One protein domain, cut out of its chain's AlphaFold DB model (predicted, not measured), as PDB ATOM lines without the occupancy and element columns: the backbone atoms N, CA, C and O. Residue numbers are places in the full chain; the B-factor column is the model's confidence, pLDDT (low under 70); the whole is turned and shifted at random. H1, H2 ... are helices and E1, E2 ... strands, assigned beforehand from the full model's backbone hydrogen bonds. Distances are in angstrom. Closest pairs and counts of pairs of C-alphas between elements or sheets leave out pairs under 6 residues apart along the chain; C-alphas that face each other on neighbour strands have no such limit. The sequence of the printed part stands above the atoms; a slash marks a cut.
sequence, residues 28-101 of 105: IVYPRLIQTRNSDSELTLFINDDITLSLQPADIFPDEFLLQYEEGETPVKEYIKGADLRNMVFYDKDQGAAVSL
ATOM      1  N   ILE A  28     265.790 226.520 197.064       89.19
ATOM      2  CA  ILE A  28     266.085 226.441 195.634       89.19
ATOM      3  C   ILE A  28     266.128 224.962 195.249       89.19
ATOM      4  O   ILE A  28     266.801 224.162 195.903       89.19
ATOM      5  N   VAL A  29     265.393 224.612 194.200       90.56
ATOM      6  CA  VAL A  29     265.328 223.267 193.628       90.56
ATOM      7  C   VAL A  29     265.679 223.329 192.146       90.56
ATOM      8  O   VAL A  29     265.619 224.395 191.536       90.56
ATOM      9  N   TYR A  30     266.039 222.184 191.572       91.81
ATOM     10  CA  TYR A  30     266.339 222.043 190.147       91.81
ATOM     11  C   TYR A  30     265.432 220.961 189.568       91.81
ATOM     12  O   TYR A  30     265.808 219.783 189.581       91.81
ATOM     13  N   PRO A  31     264.220 221.339 189.129       93.25
ATOM     14  CA  PRO A  31     263.253 220.380 188.641       93.25
ATOM     15  C   PRO A  31     263.758 219.653 187.395       93.25
ATOM     16  O   PRO A  31     264.492 220.218 186.582       93.25
ATOM     17  N   ARG A  32     263.355 218.394 187.239       93.00
ATOM     18  CA  ARG A  32     263.658 217.574 186.062       93.00
ATOM     19  C   ARG A  32     262.375 216.967 185.529       93.00
ATOM     20  O   ARG A  32     261.659 216.300 186.270       93.00
ATOM     21  N   LEU A  33     262.118 217.177 184.244       92.12
ATOM     22  CA  LEU A  33     260.998 216.581 183.532       92.12
ATOM     23  C   LEU A  33     261.502 215.382 182.727       92.12
ATOM     24  O   LEU A  33     262.457 215.508 181.962       92.12
ATOM     25  N   ILE A  34     260.874 214.224 182.911       91.12
ATOM     26  CA  ILE A  34     261.192 212.990 182.190       91.12
ATOM     27  C   ILE A  34     259.940 212.523 181.456       91.12
ATOM     28  O   ILE A  34     258.873 212.430 182.054       91.12
ATOM     29  N   GLN A  35     260.079 212.196 180.174       88.50
ATOM     30  CA  GLN A  35     259.018 211.573 179.393       88.50
ATOM     31  C   GLN A  35     259.264 210.070 179.286       88.50
ATOM     32  O   GLN A  35     260.348 209.624 178.891       88.50
ATOM     33  N   THR A  36     258.255 209.281 179.638       82.88
ATOM     34  CA  THR A  36     258.335 207.825 179.538       82.88
ATOM     35  C   THR A  36     258.297 207.398 178.070       82.88
ATOM     36  O   THR A  36     257.515 207.908 177.276       82.88
ATOM     37  N   ARG A  37     259.127 206.415 177.696       81.19
ATOM     38  CA  ARG A  37     259.202 205.879 176.317       81.19
ATOM     39  C   ARG A  37     258.083 204.884 175.969       81.19
ATOM     40  O   ARG A  37     258.191 204.171 174.975       81.19
ATOM     41  N   ASN A  38     257.066 204.777 176.817       72.69
ATOM     42  CA  ASN A  38     255.924 203.890 176.622       72.69
ATOM     43  C   ASN A  38     254.827 204.607 175.814       72.69
ATOM     44  O   ASN A  38     254.864 205.825 175.661       72.69
ATOM     45  N   SER A  39     253.844 203.861 175.310       62.09
ATOM     46  CA  SER A  39     252.767 204.383 174.457       62.09
ATOM     47  C   SER A  39     251.905 205.472 175.104       62.09
ATOM     48  O   SER A  39     251.310 206.257 174.378       62.09
ATOM     49  N   ASP A  40     251.852 205.533 176.438       66.00
ATOM     50  CA  ASP A  40     250.941 206.420 177.177       66.00
ATOM     51  C   ASP A  40     251.452 207.852 177.392       66.00
ATOM     52  O   ASP A  40     250.753 208.663 177.993       66.00
ATOM     53  N   SER A  41     252.626 208.224 176.862       65.19
ATOM     54  CA  SER A  41     253.139 209.609 176.922       65.19
ATOM     55  C   SER A  41     253.166 210.224 178.334       65.19
ATOM     56  O   SER A  41     253.054 211.436 178.495       65.19
ATOM     57  N   GLU A  42     253.320 209.390 179.364       80.62
ATOM     58  CA  GLU A  42     253.311 209.822 180.762       80.62
ATOM     59  C   GLU A  42     254.555 210.671 181.068       80.62
ATOM     60  O   GLU A  42     255.696 210.276 180.777       80.62
ATOM     61  N   LEU A  43     254.320 211.853 181.641       90.44
ATOM     62  CA  LEU A  43     255.351 212.801 182.044       90.44
ATOM     63  C   LEU A  43     255.559 212.701 183.553       90.44
ATOM     64  O   LEU A  43     254.608 212.698 184.324       90.44
ATOM     65  N   THR A  44     256.809 212.661 183.999       93.38
ATOM     66  CA  THR A  44     257.147 212.689 185.425       93.38
ATOM     67  C   THR A  44     257.979 213.921 185.725       93.38
ATOM     68  O   THR A  44     259.058 214.108 185.154       93.38
ATOM     69  N   LEU A  45     257.485 214.765 186.631       93.62
ATOM     70  CA  LEU A  45     258.175 215.961 187.093       93.62
ATOM     71  C   LEU A  45     258.760 215.722 188.484       93.62
ATOM     72  O   LEU A  45     258.049 215.653 189.483       93.62
ATOM     73  N   PHE A  46     260.083 215.651 188.551       94.31
ATOM     74  CA  PHE A  46     260.827 215.584 189.800       94.31
ATOM     75  C   PHE A  46     261.145 217.001 190.257       94.31
ATOM     76  O   PHE A  46     261.963 217.669 189.627       94.31
ATOM     77  N   ILE A  47     260.522 217.471 191.338       92.25
ATOM     78  CA  ILE A  47     260.788 218.805 191.896       92.25
ATOM     79  C   ILE A  47     261.937 218.720 192.904       92.25
ATOM     80  O   ILE A  47     262.876 219.511 192.848       92.25
ATOM     81  N   ASN A  48     261.886 217.744 193.813       90.50
ATOM     82  CA  ASN A  48     262.954 217.412 194.758       90.50
ATOM     83  C   ASN A  48     262.829 215.937 195.204       90.50
ATOM     84  O   ASN A  48     262.039 215.195 194.625       90.50
ATOM     85  N   ASP A  49     263.607 215.514 196.205       88.12
ATOM     86  CA  ASP A  49     263.616 214.122 196.692       88.12
ATOM     87  C   ASP A  49     262.277 213.675 197.313       88.12
ATOM     88  O   ASP A  49     261.983 212.482 197.334       88.12
ATOM     89  N   ASP A  50     261.456 214.623 197.771       90.00
ATOM     90  CA  ASP A  50     260.196 214.373 198.479       90.00
ATOM     91  C   ASP A  50     258.955 214.668 197.614       90.00
ATOM     92  O   ASP A  50     257.855 214.215 197.922       90.00
ATOM     93  N   ILE A  51     259.112 215.444 196.535       91.19
ATOM     94  CA  ILE A  51     258.027 215.911 195.668       91.19
ATOM     95  C   ILE A  51     258.305 215.466 194.235       91.19
ATOM     96  O   ILE A  51     259.135 216.041 193.522       91.19
ATOM     97  N   THR A  52     257.555 214.455 193.812       94.25
ATOM     98  CA  THR A  52     257.506 213.952 192.437       94.25
ATOM     99  C   THR A  52     256.058 213.959 191.981       94.25
ATOM    100  O   THR A  52     255.194 213.501 192.725       94.25
ATOM    101  N   LEU A  53     255.808 214.479 190.781       94.56
ATOM    102  CA  LEU A  53     254.481 214.522 190.179       94.56
ATOM    103  C   LEU A  53     254.415 213.579 188.975       94.56
ATOM    104  O   LEU A  53     255.293 213.647 188.107       94.56
ATOM    105  N   SER A  54     253.382 212.740 188.911       93.25
ATOM    106  CA  SER A  54     252.997 212.046 187.680       93.25
ATOM    107  C   SER A  54     251.945 212.870 186.951       93.25
ATOM    108  O   SER A  54     250.864 213.145 187.468       93.25
ATOM    109  N   LEU A  55     252.296 213.316 185.753       92.19
ATOM    110  CA  LEU A  55     251.568 214.313 184.994       92.19
ATOM    111  C   LEU A  55     250.787 213.654 183.859       92.19
ATOM    112  O   LEU A  55     251.352 212.985 182.990       92.19
ATOM    113  N   GLN A  56     249.482 213.920 183.841       89.44
ATOM    114  CA  GLN A  56     248.563 213.545 182.772       89.44
ATOM    115  C   GLN A  56     247.997 214.807 182.101       89.44
ATOM    116  O   GLN A  56     247.783 215.806 182.795       89.44
ATOM    117  N   PRO A  57     247.747 214.807 180.775       88.19
ATOM    118  CA  PRO A  57     247.141 215.951 180.093       88.19
ATOM    119  C   PRO A  57     245.798 216.325 180.725       88.19
ATOM    120  O   PRO A  57     244.944 215.460 180.928       88.19
ATOM    121  N   ALA A  58     245.604 217.603 181.040       85.38
ATOM    122  CA  ALA A  58     244.359 218.073 181.627       85.38
ATOM    123  C   ALA A  58     243.254 218.152 180.563       85.38
ATOM    124  O   ALA A  58     243.337 218.925 179.610       85.38
ATOM    125  N   ASP A  59     242.184 217.380 180.753       84.38
ATOM    126  CA  ASP A  59     240.996 217.418 179.895       84.38
ATOM    127  C   ASP A  59     239.996 218.471 180.401       84.38
ATOM    128  O   ASP A  59     238.922 218.164 180.916       84.38
ATOM    129  N   ILE A  60     240.420 219.737 180.363       84.81
ATOM    130  CA  ILE A  60     239.637 220.888 180.855       84.81
ATOM    131  C   ILE A  60     239.158 221.816 179.735       84.81
ATOM    132  O   ILE A  60     238.355 222.715 179.982       84.81
ATOM    133  N   PHE A  61     239.667 221.626 178.517       85.56
ATOM    134  CA  PHE A  61     239.367 222.489 177.382       85.56
ATOM    135  C   PHE A  61     238.252 221.879 176.523       85.56
ATOM    136  O   PHE A  61     238.316 220.692 176.209       85.56
ATOM    137  N   PRO A  62     237.246 222.670 176.105       87.94
ATOM    138  CA  PRO A  62     236.267 222.216 175.122       87.94
ATOM    139  C   PRO A  62     236.930 222.021 173.751       87.94
ATOM    140  O   PRO A  62     237.997 222.575 173.496       87.94
ATOM    141  N   ASP A  63     236.274 221.296 172.840       88.69
ATOM    142  CA  ASP A  63     236.816 221.016 171.500       88.69
ATOM    143  C   ASP A  63     237.249 222.287 170.746       88.69
ATOM    144  O   ASP A  63     238.321 222.316 170.137       88.69
ATOM    145  N   GLU A  64     236.453 223.354 170.835       90.50
ATOM    146  CA  GLU A  64     236.732 224.664 170.246       90.50
ATOM    147  C   GLU A  64     236.146 225.776 171.127       90.50
ATOM    148  O   GLU A  64     235.053 225.631 171.686       90.50
ATOM    149  N   PHE A  65     236.858 226.896 171.255       89.38
ATOM    150  CA  PHE A  65     236.350 228.086 171.935       89.38
ATOM    151  C   PHE A  65     236.851 229.382 171.291       89.38
ATOM    152  O   PHE A  65     237.890 229.424 170.637       89.38
ATOM    153  N   LEU A  66     236.075 230.453 171.478       92.19
ATOM    154  CA  LEU A  66     236.396 231.788 170.985       92.19
ATOM    155  C   LEU A  66     237.221 232.542 172.033       92.19
ATOM    156  O   LEU A  66     236.713 232.858 173.110       92.19
ATOM    157  N   LEU A  67     238.464 232.871 171.698       90.19
ATOM    158  CA  LEU A  67     239.288 233.809 172.446       90.19
ATOM    159  C   LEU A  67     239.038 235.226 171.917       90.19
ATOM    160  O   LEU A  67     239.149 235.489 170.720       90.19
ATOM    161  N   GLN A  68     238.694 236.142 172.819       92.81
ATOM    162  CA  GLN A  68     238.566 237.560 172.506       92.81
ATOM    163  C   GLN A  68     239.467 238.363 173.440       92.81
ATOM    164  O   GLN A  68     239.314 238.293 174.659       92.81
ATOM    165  N   TYR A  69     240.393 239.123 172.864       92.69
ATOM    166  CA  TYR A  69     241.329 239.975 173.593       92.69
ATOM    167  C   TYR A  69     241.611 241.260 172.806       92.69
ATOM    168  O   TYR A  69     241.296 241.357 171.622       92.69
ATOM    169  N   GLU A  70     242.169 242.263 173.479       95.06
ATOM    170  CA  GLU A  70     242.578 243.523 172.851       95.06
ATOM    171  C   GLU A  70     244.075 243.470 172.540       95.06
ATOM    172  O   GLU A  70     244.895 243.287 173.444       95.06
ATOM    173  N   GLU A  71     244.437 243.655 171.273       92.06
ATOM    174  CA  GLU A  71     245.822 243.831 170.842       92.06
ATOM    175  C   GLU A  71     246.034 245.306 170.475       92.06
ATOM    176  O   GLU A  71     245.770 245.760 169.358       92.06
ATOM    177  N   GLY A  72     246.433 246.100 171.473       92.12
ATOM    178  CA  GLY A  72     246.481 247.558 171.354       92.12
ATOM    179  C   GLY A  72     245.076 248.169 171.292       92.12
ATOM    180  O   GLY A  72     244.340 248.104 172.270       92.12
ATOM    181  N   GLU A  73     244.723 248.782 170.156       92.56
ATOM    182  CA  GLU A  73     243.379 249.335 169.883       92.56
ATOM    183  C   GLU A  73     242.526 248.419 168.983       92.56
ATOM    184  O   GLU A  73     241.435 248.806 168.558       92.56
ATOM    185  N   THR A  74     243.030 247.229 168.636       92.62
ATOM    186  CA  THR A  74     242.321 246.299 167.752       92.62
ATOM    187  C   THR A  74     241.741 245.135 168.557       92.62
ATOM    188  O   THR A  74     242.511 244.358 169.128       92.62
ATOM    189  N   PRO A  75     240.408 244.945 168.553       92.38
ATOM    190  CA  PRO A  75     239.804 243.769 169.154       92.38
ATOM    191  C   PRO A  75     240.077 242.549 168.272       92.38
ATOM    192  O   PRO A  75     239.643 242.486 167.117       92.38
ATOM    193  N   VAL A  76     240.760 241.557 168.833       94.81
ATOM    194  CA  VAL A  76     241.056 240.284 168.178       94.81
ATOM    195  C   VAL A  76     240.025 239.241 168.604       94.81
ATOM    196  O   VAL A  76     239.604 239.182 169.760       94.81
ATOM    197  N   LYS A  77     239.587 238.427 167.638       94.56
ATOM    198  CA  LYS A  77     238.683 237.290 167.835       94.56
ATOM    199  C   LYS A  77     239.258 236.076 167.127       94.56
ATOM    200  O   LYS A  77     239.329 236.070 165.900       94.56
ATOM    201  N   GLU A  78     239.621 235.061 167.893       92.31
ATOM    202  CA  GLU A  78     240.269 233.857 167.386       92.31
ATOM    203  C   GLU A  78     239.538 232.606 167.870       92.31
ATOM    204  O   GLU A  78     239.200 232.488 169.047       92.31
ATOM    205  N   TYR A  79     239.281 231.670 166.956       91.44
ATOM    206  CA  TYR A  79     238.805 230.339 167.318       91.44
ATOM    207  C   TYR A  79     240.008 229.441 167.576       91.44
ATOM    208  O   TYR A  79     240.820 229.223 166.679       91.44
ATOM    209  N   ILE A  80     240.098 228.921 168.795       89.06
ATOM    210  CA  ILE A  80     241.184 228.052 169.236       89.06
ATOM    211  C   ILE A  80     240.610 226.666 169.505       89.06
ATOM    212  O   ILE A  80     239.562 226.523 170.143       89.06
ATOM    213  N   LYS A  81     241.306 225.631 169.032       88.88
ATOM    214  CA  LYS A  81     240.954 224.244 169.335       88.88
ATOM    215  C   LYS A  81     241.500 223.884 170.707       88.88
ATOM    216  O   LYS A  81     242.697 224.018 170.952       88.88
ATOM    217  N   GLY A  82     240.668 223.335 171.588       86.00
ATOM    218  CA  GLY A  82     241.138 222.887 172.903       86.00
ATOM    219  C   GLY A  82     242.183 221.776 172.818       86.00
ATOM    220  O   GLY A  82     243.009 221.635 173.716       86.00
ATOM    221  N   ALA A  83     242.202 221.023 171.713       84.31
ATOM    222  CA  ALA A  83     243.232 220.025 171.441       84.31
ATOM    223  C   ALA A  83     244.654 220.608 171.411       84.31
ATOM    224  O   ALA A  83     245.574 219.935 171.871       84.31
ATOM    225  N   ASP A  84     244.816 221.844 170.934       82.56
ATOM    226  CA  ASP A  84     246.124 222.500 170.837       82.56
ATOM    227  C   ASP A  84     246.627 222.929 172.229       82.56
ATOM    228  O   ASP A  84     247.824 222.907 172.503       82.56
ATOM    229  N   LEU A  85     245.706 223.226 173.152       81.25
ATOM    230  CA  LEU A  85     246.014 223.633 174.529       81.25
ATOM    231  C   LEU A  85     246.117 222.466 175.512       81.25
ATOM    232  O   LEU A  85     246.689 222.609 176.593       81.25
ATOM    233  N   ARG A  86     245.594 221.291 175.149       81.81
ATOM    234  CA  ARG A  86     245.590 220.099 176.012       81.81
ATOM    235  C   ARG A  86     246.996 219.661 176.438       81.81
ATOM    236  O   ARG A  86     247.150 219.041 177.482       81.81
ATOM    237  N   ASN A  87     248.009 220.010 175.646       80.94
ATOM    238  CA  ASN A  87     249.413 219.703 175.916       80.94
ATOM    239  C   ASN A  87     250.156 220.817 176.678       80.94
ATOM    240  O   ASN A  87     251.364 220.709 176.856       80.94
ATOM    241  N   MET A  88     249.465 221.876 177.114       86.06
ATOM    242  CA  MET A  88     250.062 222.959 177.909       86.06
ATOM    243  C   MET A  88     249.862 222.753 179.411       86.06
ATOM    244  O   MET A  88     250.742 223.078 180.206       86.06
ATOM    245  N   VAL A  89     248.709 222.204 179.808       89.62
ATOM    246  CA  VAL A  89     248.329 222.035 181.215       89.62
ATOM    247  C   VAL A  89     248.250 220.557 181.562       89.62
ATOM    248  O   VAL A  89     247.529 219.789 180.927       89.62
ATOM    249  N   PHE A  90     248.953 220.179 182.622       91.19
ATOM    250  CA  PHE A  90     248.993 218.820 183.138       91.19
ATOM    251  C   PHE A  90     248.516 218.783 184.583       91.19
ATOM    252  O   PHE A  90     248.716 219.736 185.339       91.19
ATOM    253  N   TYR A  91     247.908 217.670 184.979       91.94
ATOM    254  CA  TYR A  91     247.465 217.443 186.347       91.94
ATOM    255  C   TYR A  91     248.064 216.160 186.914       91.94
ATOM    256  O   TYR A  91     248.264 215.180 186.196       91.94
ATOM    257  N   ASP A  92     248.330 216.184 188.217       92.94
ATOM    258  CA  ASP A  92     248.630 215.004 189.014       92.94
ATOM    259  C   ASP A  92     247.397 214.674 189.854       92.94
ATOM    260  O   ASP A  92     246.964 215.462 190.705       92.94
ATOM    261  N   LYS A  93     246.808 213.509 189.585       89.44
ATOM    262  CA  LYS A  93     245.586 213.055 190.250       89.44
ATOM    263  C   LYS A  93     245.806 212.709 191.720       89.44
ATOM    264  O   LYS A  93     244.904 212.927 192.527       89.44
ATOM    265  N   ASP A  94     246.969 212.162 192.052       91.00
ATOM    266  CA  ASP A  94     247.269 211.644 193.384       91.00
ATOM    267  C   ASP A  94     247.659 212.778 194.336       91.00
ATOM    268  O   ASP A  94     247.280 212.772 195.507       91.00
ATOM    269  N   GLN A  95     248.369 213.784 193.819       91.25
ATOM    270  CA  GLN A  95     248.817 214.953 194.578       91.25
ATOM    271  C   GLN A  95     247.848 216.141 194.497       91.25
ATOM    272  O   GLN A  95     247.991 217.102 195.255       91.25
ATOM    273  N   GLY A  96     246.864 216.111 193.590       90.81
ATOM    274  CA  GLY A  96     245.916 217.212 193.394       90.81
ATOM    275  C   GLY A  96     246.587 218.497 192.898       90.81
ATOM    276  O   GLY A  96     246.161 219.597 193.253       90.81
ATOM    277  N   ALA A  97     247.656 218.361 192.113       91.50
ATOM    278  CA  ALA A  97     248.445 219.470 191.590       91.50
ATOM    279  C   ALA A  97     248.153 219.704 190.102       91.50
ATOM    280  O   ALA A  97     247.861 218.764 189.365       91.50
ATOM    281  N   ALA A  98     248.275 220.954 189.654       91.75
ATOM    282  CA  ALA A  98     248.209 221.330 188.244       91.75
ATOM    283  C   ALA A  98     249.444 222.155 187.868       91.75
ATOM    284  O   ALA A  98     249.855 223.040 188.622       91.75
ATOM    285  N   VAL A  99     250.038 221.851 186.716       92.12
ATOM    286  CA  VAL A  99     251.281 222.461 186.234       92.12
ATOM    287  C   VAL A  99     251.120 222.858 184.771       92.12
ATOM    288  O   VAL A  99     250.671 222.056 183.955       92.12
ATOM    289  N   SER A 100     251.511 224.090 184.445       91.12
ATOM    290  CA  SER A 100     251.675 224.545 183.061       91.12
ATOM    291  C   SER A 100     253.118 224.302 182.632       91.12
ATOM    292  O   SER A 100     254.036 224.663 183.372       91.12
ATOM    293  N   LEU A 101     253.321 223.688 181.470       87.56
ATOM    294  CA  LEU A 101     254.644 223.446 180.898       87.56
ATOM    295  C   LEU A 101     254.768 224.186 179.567       87.56
ATOM    296  O   LEU A 101     253.931 224.028 178.684       87.56
TER     297      LEU A 101
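Overview. This is residues 28 to 101 of the 105 residues of the protein "Putative metalloprotease" of Ixodes ricinus (UniProt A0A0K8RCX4). A curled, strongly twisted sheet of five short strands, E1, E2, E3, E6 and E7, makes the body, and one long two-stranded hairpin, E4 and E5, reaches away from it as an arm whose tip, residues 70 to 75, sticks out free. The short helix H1 lies at the foot of that arm, where the chain turns back towards the sheet. The printed part has 74 residues, with one named helix and seven named strands in the order E1 E2 E3 E4 E5 H1 E6 E7, and its class is mostly strand. The five-stranded sheet runs E1, E2, E3, E6, E7 and is antiparallel throughout, as is the pair E4 and E5. The whole is loose, with a radius of gyration of the C-alphas of 16.1 A and spans of 48 by 33 by 22 A.

Arrangement. Start with E1, residues 32 to 35, E2, residues 43 to 46, and E3, residues 52 to 57: they form a meander, each strand the antiparallel neighbour of the one before. Look for N 34 and O 44, 2.9 A apart, in the hairpin of E1 and E2, and for N 53 and O 45, 2.8 A apart, in the hairpin of E2 and E3. E3 has staggered pairing, with E2 over residues 52 to 55 and with E6, residues 89 to 92, over residues 56 to 57. There N 56 and O 91 are 2.9 A apart, and the directions of E3 and E6 differ by 129 degrees. E6 forms a hairpin with the edge strand E7, residues 97 to 100, where N 99 and O 90 are 2.8 A apart. From edge to edge the way across this sheet turns by 108 degrees. E4, residues 64 to 71, and E5, residues 74 to 81, form the other hairpin, with N 67 and O 78 2.8 A apart; both strands are apart from E1, E2, E6 and E7. H1, residues 82 to 85, is not on the five-stranded sheet; its closest C-alpha to E4 is that of Gly 82, 5.4 A from that of Glu 64. H1 is too short for an O i to N i+4 pair, and its one O i to N i+3 pair is within hydrogen-bond range.

Along the chain. Find C-alpha 32 at (263.658, 217.574, 186.062), where E1 begins. E3 measures 16.2 A from first to last C-alpha, E4 21.2 A and E5 22.2 A. E4 begins at C-alpha 64, (236.732, 224.664, 170.246), and E7 ends at C-alpha 100, (251.675, 224.545, 183.061).

Size, cuts and confidence. The two C-alphas farthest apart, those of Asp 49 and Glu 73, are 48.7 A apart. The printed part has no cut and no long link. Mean pLDDT of the printed part is 88.6; look at residues 39 to 41, between E1 and E2, for the values under 70.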